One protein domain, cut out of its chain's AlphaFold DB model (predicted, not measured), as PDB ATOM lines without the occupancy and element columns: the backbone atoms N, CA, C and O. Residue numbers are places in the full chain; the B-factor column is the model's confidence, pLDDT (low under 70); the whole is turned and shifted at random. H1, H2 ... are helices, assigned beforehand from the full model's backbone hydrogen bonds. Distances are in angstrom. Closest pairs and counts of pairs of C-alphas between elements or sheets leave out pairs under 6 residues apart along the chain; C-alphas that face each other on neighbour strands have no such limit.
ATOM      1  N   LEU A  35       6.767  24.381  -5.271       72.81
ATOM      2  CA  LEU A  35       5.905  24.936  -4.239       72.81
ATOM      3  C   LEU A  35       6.002  26.453  -4.340       72.81
ATOM      4  O   LEU A  35       7.106  27.001  -4.276       72.81
ATOM      5  N   ASP A  36       4.862  27.111  -4.505       80.88
ATOM      6  CA  ASP A  36       4.809  28.561  -4.458       80.88
ATOM      7  C   ASP A  36       4.892  29.003  -2.994       80.88
ATOM      8  O   ASP A  36       3.899  29.140  -2.283       80.88
ATOM      9  N   VAL A  37       6.126  29.127  -2.506       84.56
ATOM     10  CA  VAL A  37       6.409  29.561  -1.133       84.56
ATOM     11  C   VAL A  37       5.895  30.985  -0.901       84.56
ATOM     12  O   VAL A  37       5.541  31.325   0.227       84.56
ATOM     13  N   THR A  38       5.815  31.804  -1.955       86.94
ATOM     14  CA  THR A  38       5.230  33.145  -1.886       86.94
ATOM     15  C   THR A  38       3.743  33.059  -1.579       86.94
ATOM     16  O   THR A  38       3.292  33.710  -0.642       86.94
ATOM     17  N   GLU A  39       3.010  32.203  -2.293       85.75
ATOM     18  CA  GLU A  39       1.579  31.986  -2.057       85.75
ATOM     19  C   GLU A  39       1.314  31.436  -0.647       85.75
ATOM     20  O   GLU A  39       0.451  31.934   0.072       85.75
ATOM     21  N   ILE A  40       2.107  30.456  -0.194       87.50
ATOM     22  CA  ILE A  40       1.973  29.888   1.158       87.50
ATOM     23  C   ILE A  40       2.163  30.969   2.228       87.50
ATOM     24  O   ILE A  40       1.358  31.073   3.153       87.50
ATOM     25  N   ASN A  41       3.216  31.780   2.106       90.44
ATOM     26  CA  ASN A  41       3.474  32.861   3.056       90.44
ATOM     27  C   ASN A  41       2.401  33.956   2.976       90.44
ATOM     28  O   ASN A  41       2.050  34.521   4.009       90.44
ATOM     29  N   GLY A  42       1.862  34.225   1.783       90.50
ATOM     30  CA  GLY A  42       0.737  35.135   1.579       90.50
ATOM     31  C   GLY A  42      -0.510  34.684   2.337       90.50
ATOM     32  O   GLY A  42      -1.079  35.469   3.092       90.50
ATOM     33  N   ILE A  43      -0.878  33.404   2.219       90.62
ATOM     34  CA  ILE A  43      -2.009  32.807   2.944       90.62
ATOM     35  C   ILE A  43      -1.786  32.859   4.463       90.62
ATOM     36  O   ILE A  43      -2.695  33.230   5.204       90.62
ATOM     37  N   LEU A  44      -0.589  32.505   4.944       90.88
ATOM     38  CA  LEU A  44      -0.283  32.520   6.380       90.88
ATOM     39  C   LEU A  44      -0.368  33.935   6.966       90.88
ATOM     40  O   LEU A  44      -1.049  34.134   7.971       90.88
ATOM     41  N   ALA A  45       0.258  34.916   6.310       92.31
ATOM     42  CA  ALA A  45       0.221  36.311   6.744       92.31
ATOM     43  C   ALA A  45      -1.204  36.883   6.719       92.31
ATOM     44  O   ALA A  45      -1.598  37.612   7.628       92.31
ATOM     45  N   ALA A  46      -1.996  36.517   5.707       92.50
ATOM     46  CA  ALA A  46      -3.398  36.894   5.605       92.50
ATOM     47  C   ALA A  46      -4.213  36.381   6.803       92.50
ATOM     48  O   ALA A  46      -4.916  37.163   7.439       92.50
ATOM     49  N   ILE A  47      -4.072  35.106   7.182       90.75
ATOM     50  CA  ILE A  47      -4.783  34.538   8.340       90.75
ATOM     51  C   ILE A  47      -4.323  35.192   9.653       90.75
ATOM     52  O   ILE A  47      -5.164  35.549  10.480       90.75
ATOM     53  N   GLU A  48      -3.013  35.384   9.840       91.31
ATOM     54  CA  GLU A  48      -2.450  36.034  11.035       91.31
ATOM     55  C   GLU A  48      -2.895  37.497  11.188       91.31
ATOM     56  O   GLU A  48      -2.919  38.014  12.305       91.31
ATOM     57  N   SER A  49      -3.275  38.162  10.091       91.38
ATOM     58  CA  SER A  49      -3.744  39.551  10.125       91.38
ATOM     59  C   SER A  49      -5.154  39.721  10.706       91.38
ATOM     60  O   SER A  49      -5.449  40.775  11.267       91.38
ATOM     61  N   ILE A  50      -6.008  38.696  10.603       90.19
ATOM     62  CA  ILE A  50      -7.428  38.765  10.995       90.19
ATOM     63  C   ILE A  50      -7.787  37.871  12.189       90.19
ATOM     64  O   ILE A  50      -8.816  38.093  12.824       90.19
ATOM     65  N   TYR A  51      -6.957  36.877  12.529       89.56
ATOM     66  CA  TYR A  51      -7.224  35.950  13.630       89.56
ATOM     67  C   TYR A  51      -6.021  35.751  14.547       89.56
ATOM     68  O   TYR A  51      -4.890  35.551  14.111       89.56
ATOM     69  N   THR A  52      -6.292  35.670  15.852       89.81
ATOM     70  CA  THR A  52      -5.308  35.206  16.833       89.81
ATOM     71  C   THR A  52      -5.251  33.683  16.795       89.81
ATOM     72  O   THR A  52      -6.166  32.994  17.258       89.81
ATOM     73  N   ILE A  53      -4.164  33.135  16.250       87.44
ATOM     74  CA  ILE A  53      -3.944  31.689  16.212       87.44
ATOM     75  C   ILE A  53      -3.423  31.228  17.576       87.44
ATOM     76  O   ILE A  53      -2.282  31.490  17.951       87.44
ATOM     77  N   ASN A  54      -4.259  30.507  18.326       89.81
ATOM     78  CA  ASN A  54      -3.868  29.895  19.593       89.81
ATOM     79  C   ASN A  54      -4.270  28.410  19.625       89.81
ATOM     80  O   ASN A  54      -5.444  28.101  19.401       89.81
ATOM     81  N   PRO A  55      -3.348  27.483  19.963       89.44
ATOM     82  CA  PRO A  55      -3.655  26.059  20.098       89.44
ATOM     83  C   PRO A  55      -4.832  25.741  21.029       89.44
ATOM     84  O   PRO A  55      -5.474  24.709  20.853       89.44
ATOM     85  N   ILE A  56      -5.162  26.609  21.991       90.25
ATOM     86  CA  ILE A  56      -6.323  26.422  22.870       90.25
ATOM     87  C   ILE A  56      -7.645  26.348  22.093       90.25
ATOM     88  O   ILE A  56      -8.552  25.629  22.505       90.25
ATOM     89  N   LEU A  57      -7.745  27.016  20.939       89.81
ATOM     90  CA  LEU A  57      -8.937  26.981  20.087       89.81
ATOM     91  C   LEU A  57      -9.156  25.594  19.459       89.81
ATOM     92  O   LEU A  57     -10.293  25.240  19.151       89.81
ATOM     93  N   LEU A  58      -8.114  24.754  19.367       91.56
ATOM     94  CA  LEU A  58      -8.247  23.351  18.955       91.56
ATOM     95  C   LEU A  58      -8.990  22.498  19.990       91.56
ATOM     96  O   LEU A  58      -9.468  21.416  19.647       91.56
ATOM     97  N   LEU A  59      -9.153  22.966  21.234       91.50
ATOM     98  CA  LEU A  59      -9.988  22.260  22.206       91.50
ATOM     99  C   LEU A  59     -11.446  22.178  21.747       91.50
ATOM    100  O   LEU A  59     -12.111  21.206  22.076       91.50
ATOM    101  N   ILE A  60     -11.936  23.133  20.954       92.12
ATOM    102  CA  ILE A  60     -13.323  23.148  20.473       92.12
ATOM    103  C   ILE A  60     -13.631  21.918  19.605       92.12
ATOM    104  O   ILE A  60     -14.501  21.132  19.995       92.12
ATOM    105  N   PRO A  61     -12.923  21.666  18.482       91.56
ATOM    106  CA  PRO A  61     -13.146  20.454  17.700       91.56
ATOM    107  C   PRO A  61     -12.824  19.181  18.495       91.56
ATOM    108  O   PRO A  61     -13.524  18.184  18.331       91.56
ATOM    109  N   VAL A  62     -11.838  19.202  19.402       94.19
ATOM    110  CA  VAL A  62     -11.541  18.049  20.274       94.19
ATOM    111  C   VAL A  62     -12.725  17.715  21.183       94.19
ATOM    112  O   VAL A  62     -13.107  16.550  21.263       94.19
ATOM    113  N   ILE A  63     -13.347  18.705  21.827       94.06
ATOM    114  CA  ILE A  63     -14.531  18.505  22.673       94.06
ATOM    115  C   ILE A  63     -15.674  17.912  21.845       94.06
ATOM    116  O   ILE A  63     -16.298  16.945  22.277       94.06
ATOM    117  N   VAL A  64     -15.914  18.424  20.634       90.81
ATOM    118  CA  VAL A  64     -16.946  17.884  19.734       90.81
ATOM    119  C   VAL A  64     -16.655  16.430  19.348       90.81
ATOM    120  O   VAL A  64     -17.549  15.587  19.441       90.81
ATOM    121  N   ILE A  65     -15.411  16.092  19.002       91.88
ATOM    122  CA  ILE A  65     -14.996  14.711  18.696       91.88
ATOM    123  C   ILE A  65     -15.188  13.797  19.911       91.88
ATOM    124  O   ILE A  65     -15.704  12.687  19.771       91.88
ATOM    125  N   VAL A  66     -14.815  14.256  21.108       94.50
ATOM    126  CA  VAL A  66     -15.006  13.501  22.353       94.50
ATOM    127  C   VAL A  66     -16.492  13.273  22.622       94.50
ATOM    128  O   VAL A  66     -16.874  12.150  22.937       94.50
ATOM    129  N   MET A  67     -17.355  14.274  22.425       92.62
ATOM    130  CA  MET A  67     -18.808  14.108  22.555       92.62
ATOM    131  C   MET A  67     -19.355  13.043  21.595       92.62
ATOM    132  O   MET A  67     -20.153  12.196  22.006       92.62
ATOM    133  N   VAL A  68     -18.891  13.032  20.341       86.94
ATOM    134  CA  VAL A  68     -19.261  12.004  19.354       86.94
ATOM    135  C   VAL A  68     -18.766  10.623  19.791       86.94
ATOM    136  O   VAL A  68     -19.534   9.660  19.767       86.94
ATOM    137  N   ALA A  69     -17.521  10.512  20.263       90.12
ATOM    138  CA  ALA A  69     -16.963   9.262  20.780       90.12
ATOM    139  C   ALA A  69     -17.725   8.748  22.018       90.12
ATOM    140  O   ALA A  69     -17.941   7.544  22.171       90.12
ATOM    141  N   MET A  70     -18.197   9.668  22.863       93.31
ATOM    142  CA  MET A  70     -19.050   9.399  24.023       93.31
ATOM    143  C   MET A  70     -20.524   9.161  23.660       93.31
ATOM    144  O   MET A  70     -21.325   8.876  24.550       93.31
ATOM    145  N   LYS A  71     -20.890   9.213  22.370       87.94
ATOM    146  CA  LYS A  71     -22.253   8.986  21.858       87.94
ATOM    147  C   LYS A  71     -23.286   9.974  22.411       87.94
ATOM    148  O   LYS A  71     -24.449   9.615  22.600       87.94
ATOM    149  N   VAL A  72     -22.872  11.214  22.672       90.56
ATOM    150  CA  VAL A  72     -23.799  12.297  23.020       90.56
ATOM    151  C   VAL A  72     -24.770  12.510  21.845       90.56
ATOM    152  O   VAL A  72     -24.326  12.499  20.693       90.56
ATOM    153  N   PRO A  73     -26.085  12.684  22.085       88.94
ATOM    154  CA  PRO A  73     -27.037  12.957  21.012       88.94
ATOM    155  C   PRO A  73     -26.641  14.197  20.195       88.94
ATOM    156  O   PRO A  73     -26.088  15.156  20.733       88.94
ATOM    157  N   ALA A  74     -26.964  14.198  18.898       86.88
ATOM    158  CA  ALA A  74     -26.496  15.223  17.962       86.88
ATOM    159  C   ALA A  74     -26.923  16.653  18.348       86.88
ATOM    160  O   ALA A  74     -26.111  17.567  18.274       86.88
ATOM    161  N   ILE A  75     -28.169  16.841  18.803       90.31
ATOM    162  CA  ILE A  75     -28.710  18.169  19.144       90.31
ATOM    163  C   ILE A  75     -27.900  18.840  20.276       90.31
ATOM    164  O   ILE A  75     -27.381  19.931  20.048       90.31
ATOM    165  N   PRO A  76     -27.711  18.214  21.461       90.38
ATOM    166  CA  PRO A  76     -26.809  18.739  22.486       90.38
ATOM    167  C   PRO A  76     -25.386  19.005  21.983       90.38
ATOM    168  O   PRO A  76     -24.819  20.045  22.304       90.38
ATOM    169  N   GLY A  77     -24.821  18.095  21.180       90.62
ATOM    170  CA  GLY A  77     -23.466  18.249  20.644       90.62
ATOM    171  C   GLY A  77     -23.311  19.493  19.764       90.62
ATOM    172  O   GLY A  77     -22.342  20.234  19.918       90.62
ATOM    173  N   LEU A  78     -24.295  19.760  18.899       90.38
ATOM    174  CA  LEU A  78     -24.331  20.956  18.054       90.38
ATOM    175  C   LEU A  78     -24.492  22.235  18.881       90.38
ATOM    176  O   LEU A  78     -23.765  23.195  18.649       90.38
ATOM    177  N   ILE A  79     -25.382  22.243  19.881       92.75
ATOM    178  CA  ILE A  79     -25.586  23.409  20.760       92.75
ATOM    179  C   ILE A  79     -24.299  23.754  21.514       92.75
ATOM    180  O   ILE A  79     -23.901  24.915  21.555       92.75
ATOM    181  N   ILE A  80     -23.625  22.749  22.082       93.81
ATOM    182  CA  ILE A  80     -22.342  22.942  22.768       93.81
ATOM    183  C   ILE A  80     -21.294  23.479  21.788       93.81
ATOM    184  O   ILE A  80     -20.580  24.418  22.129       93.81
ATOM    185  N   GLY A  81     -21.238  22.944  20.565       92.38
ATOM    186  CA  GLY A  81     -20.376  23.462  19.502       92.38
ATOM    187  C   GLY A  81     -20.619  24.946  19.212       92.38
ATOM    188  O   GLY A  81     -19.666  25.721  19.192       92.38
ATOM    189  N   CYS A  82     -21.881  25.366  19.076       91.31
ATOM    190  CA  CYS A  82     -22.241  26.771  18.867       91.31
ATOM    191  C   CYS A  82     -21.840  27.665  20.051       91.31
ATOM    192  O   CYS A  82     -21.313  28.755  19.844       91.31
ATOM    193  N   ILE A  83     -22.046  27.207  21.292       93.44
ATOM    194  CA  ILE A  83     -21.652  27.954  22.498       93.44
ATOM    195  C   ILE A  83     -20.130  28.125  22.552       93.44
ATOM    196  O   ILE A  83     -19.642  29.228  22.789       93.44
ATOM    197  N   LEU A  84     -19.376  27.053  22.299       93.94
ATOM    198  CA  LEU A  84     -17.914  27.099  22.247       93.94
ATOM    199  C   LEU A  84     -17.413  28.005  21.113       93.94
ATOM    200  O   LEU A  84     -16.452  28.743  21.314       93.94
ATOM    201  N   GLY A  85     -18.087  28.000  19.958       92.00
ATOM    202  CA  GLY A  85     -17.835  28.940  18.865       92.00
ATOM    203  C   GLY A  85     -18.053  30.394  19.287       92.00
ATOM    204  O   GLY A  85     -17.191  31.231  19.051       92.00
ATOM    205  N   GLY A  86     -19.138  30.689  20.008       92.38
ATOM    206  CA  GLY A  86     -19.370  32.016  20.585       92.38
ATOM    207  C   GLY A  86     -18.272  32.441  21.567       92.38
ATOM    208  O   GLY A  86     -17.807  33.577  21.517       92.38
ATOM    209  N   ILE A  87     -17.790  31.524  22.416       92.31
ATOM    210  CA  ILE A  87     -16.649  31.784  23.314       92.31
ATOM    211  C   ILE A  87     -15.376  32.082  22.508       92.31
ATOM    212  O   ILE A  87     -14.629  32.992  22.865       92.31
ATOM    213  N   ALA A  88     -15.137  31.360  21.409       92.12
ATOM    214  CA  ALA A  88     -14.018  31.636  20.512       92.12
ATOM    215  C   ALA A  88     -14.123  33.023  19.874       92.12
ATOM    216  O   ALA A  88     -13.127  33.734  19.818       92.12
ATOM    217  N   THR A  89     -15.319  33.442  19.453       91.38
ATOM    218  CA  THR A  89     -15.551  34.791  18.923       91.38
ATOM    219  C   THR A  89     -15.179  35.866  19.943       91.38
ATOM    220  O   THR A  89     -14.506  36.831  19.587       91.38
ATOM    221  N   VAL A  90     -15.526  35.675  21.223       91.75
ATOM    222  CA  VAL A  90     -15.117  36.597  22.299       91.75
ATOM    223  C   VAL A  90     -13.603  36.600  22.494       91.75
ATOM    224  O   VAL A  90     -12.999  37.656  22.661       91.75
ATOM    225  N   TYR A  91     -12.966  35.429  22.424       91.00
ATOM    226  CA  TYR A  91     -11.508  35.320  22.488       91.00
ATOM    227  C   TYR A  91     -10.808  36.051  21.329       91.00
ATOM    228  O   TYR A  91      -9.723  36.593  21.522       91.00
ATOM    229  N   GLN A  92     -11.439  36.114  20.154       90.06
ATOM    230  CA  GLN A  92     -10.955  36.866  18.990       90.06
ATOM    231  C   GLN A  92     -11.275  38.373  19.049       90.06
ATOM    232  O   GLN A  92     -10.999  39.092  18.095       90.06
ATOM    233  N   GLY A  93     -11.841  38.872  20.155       88.94
ATOM    234  CA  GLY A  93     -12.146  40.293  20.354       88.94
ATOM    235  C   GLY A  93     -13.561  40.717  19.953       88.94
ATOM    236  O   GLY A  93     -13.872  41.905  20.023       88.94
ATOM    237  N   GLY A  94     -14.428  39.778  19.561       88.69
ATOM    238  CA  GLY A  94     -15.845  40.047  19.322       88.69
ATOM    239  C   GLY A  94     -16.637  40.235  20.620       88.69
ATOM    240  O   GLY A  94     -16.282  39.698  21.670       88.69
ATOM    241  N   ASP A  95     -17.740  40.974  20.563       92.44
ATOM    242  CA  ASP A  95     -18.658  41.131  21.690       92.44
ATOM    243  C   ASP A  95     -19.890  40.217  21.557       92.44
ATOM    244  O   ASP A  95     -20.067  39.484  20.581       92.44
ATOM    245  N   PHE A  96     -20.765  40.229  22.567       89.88
ATOM    246  CA  PHE A  96     -21.978  39.406  22.539       89.88
ATOM    247  C   PHE A  96     -22.931  39.801  21.398       89.88
ATOM    248  O   PHE A  96     -23.596  38.933  20.831       89.88
ATOM    249  N   GLY A  97     -22.987  41.091  21.045       91.44
ATOM    250  CA  GLY A  97     -23.775  41.573  19.911       91.44
ATOM    251  C   GLY A  97     -23.283  40.978  18.594       91.44
ATOM    252  O   GLY A  97     -24.080  40.444  17.826       91.44
ATOM    253  N   TYR A  98     -21.966  40.967  18.393       91.06
ATOM    254  CA  TYR A  98     -21.315  40.396  17.223       91.06
ATOM    255  C   TYR A  98     -21.555  38.889  17.090       91.06
ATOM    256  O   TYR A  98     -21.766  38.405  15.985       91.06
ATOM    257  N   ILE A  99     -21.619  38.132  18.192       92.81
ATOM    258  CA  ILE A  99     -21.971  36.698  18.138       92.81
ATOM    259  C   ILE A  99     -23.358  36.491  17.514       92.81
ATOM    260  O   ILE A  99     -23.532  35.600  16.683       92.81
ATOM    261  N   LEU A 100     -24.348  37.294  17.917       92.44
ATOM    262  CA  LEU A 100     -25.708  37.203  17.377       92.44
ATOM    263  C   LEU A 100     -25.770  37.662  15.918       92.44
ATOM    264  O   LEU A 100     -26.477  37.049  15.115       92.44
ATOM    265  N   ASP A 101     -25.017  38.709  15.582       92.25
ATOM    266  CA  ASP A 101     -24.924  39.232  14.223       92.25
ATOM    267  C   ASP A 101     -24.317  38.194  13.273       92.25
ATOM    268  O   ASP A 101     -24.945  37.817  12.286       92.25
ATOM    269  N   VAL A 102     -23.177  37.608  13.649       91.69
ATOM    270  CA  VAL A 102     -22.512  36.535  12.902       91.69
ATOM    271  C   VAL A 102     -23.385  35.288  12.797       91.69
ATOM    272  O   VAL A 102     -23.467  34.679  11.732       91.69
ATOM    273  N   ALA A 103     -24.091  34.905  13.864       91.44
ATOM    274  CA  ALA A 103     -25.001  33.764  13.811       91.44
ATOM    275  C   ALA A 103     -26.134  33.972  12.787       91.44
ATOM    276  O   ALA A 103     -26.581  33.012  12.153       91.44
ATOM    277  N   ASN A 104     -26.599  35.211  12.601       92.56
ATOM    278  CA  ASN A 104     -27.674  35.523  11.667       92.56
ATOM    279  C   ASN A 104     -27.174  35.822  10.243       92.56
ATOM    280  O   ASN A 104     -27.693  35.243   9.288       92.56
ATOM    281  N   TYR A 105     -26.178  36.691  10.087       92.19
ATOM    282  CA  TYR A 105     -25.707  37.192   8.793       92.19
ATOM    283  C   TYR A 105     -24.418  36.522   8.309       92.19
ATOM    284  O   TYR A 105     -24.272  36.310   7.105       92.19
ATOM    285  N   GLY A 106     -23.550  36.083   9.221       90.75
ATOM    286  CA  GLY A 106     -22.265  35.455   8.908       90.75
ATOM    287  C   GLY A 106     -21.065  36.368   9.162       90.75
ATOM    288  O   GLY A 106     -21.195  37.414   9.791       90.75
ATOM    289  N   THR A 107     -19.892  35.962   8.682       88.75
ATOM    290  CA  THR A 107     -18.636  36.720   8.757       88.75
ATOM    291  C   THR A 107     -18.135  37.071   7.367       88.75
ATOM    292  O   THR A 107     -18.216  36.251   6.454       88.75
ATOM    293  N   VAL A 108     -17.532  38.248   7.230       88.56
ATOM    294  CA  VAL A 108     -16.752  38.638   6.050       88.56
ATOM    295  C   VAL A 108     -15.294  38.747   6.471       88.56
ATOM    296  O   VAL A 108     -14.990  39.400   7.468       88.56
ATOM    297  N   ALA A 109     -14.412  38.062   5.751       89.06
ATOM    298  CA  ALA A 109     -12.977  38.136   5.976       89.06
ATOM    299  C   ALA A 109     -12.365  39.237   5.097       89.06
ATOM    300  O   ALA A 109     -12.648  39.315   3.905       89.06
ATOM    301  N   GLU A 110     -11.535  40.083   5.708       88.81
ATOM    302  CA  GLU A 110     -10.841  41.195   5.052       88.81
ATOM    303  C   GLU A 110      -9.333  41.095   5.320       88.81
ATOM    304  O   GLU A 110      -8.732  41.920   6.004       88.81
ATOM    305  N   SER A 111      -8.715  40.030   4.816       89.50
ATOM    306  CA  SER A 111      -7.273  39.777   4.937       89.50
ATOM    307  C   SER A 111      -6.453  40.394   3.799       89.50
ATOM    308  O   SER A 111      -5.226  40.464   3.881       89.50
ATOM    309  N   GLY A 112      -7.114  40.825   2.717       88.69
ATOM    310  CA  GLY A 112      -6.467  41.342   1.509       88.69
ATOM    311  C   GLY A 112      -5.956  40.247   0.567       88.69
ATOM    312  O   GLY A 112      -5.369  40.558  -0.470       88.69
ATOM    313  N   HIS A 113      -6.193  38.974   0.898       91.12
ATOM    314  CA  HIS A 113      -5.852  37.823   0.072       91.12
ATOM    315  C   HIS A 113      -7.126  37.144  -0.432       91.12
ATOM    316  O   HIS A 113      -7.809  36.456   0.323       91.12
ATOM    317  N   ALA A 114      -7.406  37.255  -1.735       89.12
ATOM    318  CA  ALA A 114      -8.679  36.829  -2.333       89.12
ATOM    319  C   ALA A 114      -9.097  35.391  -1.970       89.12
ATOM    320  O   ALA A 114     -10.239  35.167  -1.591       89.12
ATOM    321  N   MET A 115      -8.166  34.429  -2.017       85.88
ATOM    322  CA  MET A 115      -8.454  33.035  -1.644       85.88
ATOM    323  C   MET A 115      -8.844  32.875  -0.165       85.88
ATOM    324  O   MET A 115      -9.703  32.064   0.164       85.88
ATOM    325  N   VAL A 116      -8.189  33.618   0.731       88.81
ATOM    326  CA  VAL A 116      -8.440  33.541   2.176       88.81
ATOM    327  C   VAL A 116      -9.761  34.226   2.492       88.81
ATOM    328  O   VAL A 116     -10.561  33.680   3.246       88.81
ATOM    329  N   ASP A 117     -10.016  35.367   1.857       90.25
ATOM    330  CA  ASP A 117     -11.261  36.112   2.007       90.25
ATOM    331  C   ASP A 117     -12.456  35.295   1.510       90.25
ATOM    332  O   ASP A 117     -13.467  35.217   2.205       90.25
ATOM    333  N   GLU A 118     -12.331  34.611   0.369       86.31
ATOM    334  CA  GLU A 118     -13.363  33.706  -0.151       86.31
ATOM    335  C   GLU A 118     -13.608  32.507   0.780       86.31
ATOM    336  O   GLU A 118     -14.754  32.139   1.017       86.31
ATOM    337  N   LEU A 119     -12.547  31.918   1.344       84.19
ATOM    338  CA  LEU A 119     -12.649  30.730   2.197       84.19
ATOM    339  C   LEU A 119     -13.199  31.033   3.601       84.19
ATOM    340  O   LEU A 119     -13.916  30.219   4.188       84.19
ATOM    341  N   LEU A 120     -12.813  32.172   4.177       87.62
ATOM    342  CA  LEU A 120     -13.145  32.536   5.558       87.62
ATOM    343  C   LEU A 120     -14.401  33.410   5.650       87.62
ATOM    344  O   LEU A 120     -15.030  33.461   6.711       87.62
ATOM    345  N   THR A 121     -14.836  34.012   4.541       87.88
ATOM    346  CA  THR A 121     -16.175  34.599   4.438       87.88
ATOM    347  C   THR A 121     -17.217  33.489   4.430       87.88
ATOM    348  O   THR A 121     -17.241  32.636   3.549       87.88
ATOM    349  N   ASN A 122     -18.098  33.495   5.426       84.06
ATOM    350  CA  ASN A 122     -19.124  32.474   5.598       84.06
ATOM    351  C   ASN A 122     -20.458  33.124   5.946       84.06
ATOM    352  O   ASN A 122     -20.509  34.158   6.603       84.06
ATOM    353  N   GLY A 123     -21.553  32.503   5.519       84.69
ATOM    354  CA  GLY A 123     -22.899  32.984   5.808       84.69
ATOM    355  C   GLY A 123     -23.452  32.496   7.150       84.69
ATOM    356  O   GLY A 123     -23.063  31.445   7.656       84.69
ATOM    357  N   GLY A 124     -24.405  33.249   7.704       88.19
ATOM    358  CA  GLY A 124     -25.180  32.858   8.886       88.19
ATOM    359  C   GLY A 124     -26.515  32.184   8.545       88.19
ATOM    360  O   GLY A 124     -26.734  31.684   7.437       88.19
TER     361      GLY A 124
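AT A GLANCE: This is residues 35 to 124 of the 308 residues of a protein of bioreactor metagenome (UniProt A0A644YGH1). The model is a loose, open arrangement of two groups of helices: a long helical hairpin, H2 and H3, with the shorter H4 turning off steeply near the end of H3, and a smaller pair, H1 and H5, crossing each other. The groups are joined by the link from H1 to H2 and by the stretch from H4 to H5, and near its end the printed part folds back, residues 122 to 123 pairing with 106 to 107. The 90 printed residues hold five named helices, H1 to H5 in order, and no named strand: all helix. The whole is loose, with a radius of gyration of the C-alphas of 15.3 A and spans of 44 by 32 by 20 A.

HOW THE PARTS SIT: H1, residues 37 to 50, touches H5, residues 114 to 120, with residues 43 to 47 alone; their closest C-alphas, of Ile 43 and Val 116, are 6.5 A apart, at a steep tilt of 49 degrees, the same way. H2, residues 55 to 69, and H3, residues 74 to 91, touch as a hairpin, opposite ways at a shallow tilt of 5 degrees, their closest C-alphas, of Ile 60 and Leu 84, 6.3 A apart. H3, with residues 86 to 90 alone, only just touches H4, residues 96 to 105, with 3 pairs of C-alphas within 8 A, at a steep tilt of 57 degrees; the closest are those of Gly 86 and Ile 99, 5.9 A. H1 and H2 are apart, and so are H4 and H5. Each O i to N i+4 pair is within hydrogen-bond range in H3, H4 and H5, against 9 of 10 in H1 and 8 of 11 in H2.

IN THESE COORDINATES: H1 is 20.6 A long from C-alpha 37 at (6.409, 29.561, -1.133), H2 21.4 A and H3 25.5 A. H5 ends with C-alpha 120 at (-13.145, 32.536, 5.558).

THE WHOLE: The C-alphas farthest apart, of Thr 38 and Pro 73, are 44.4 A apart. The printed part has no cut and no long link. No printed residue is under 70 in pLDDT.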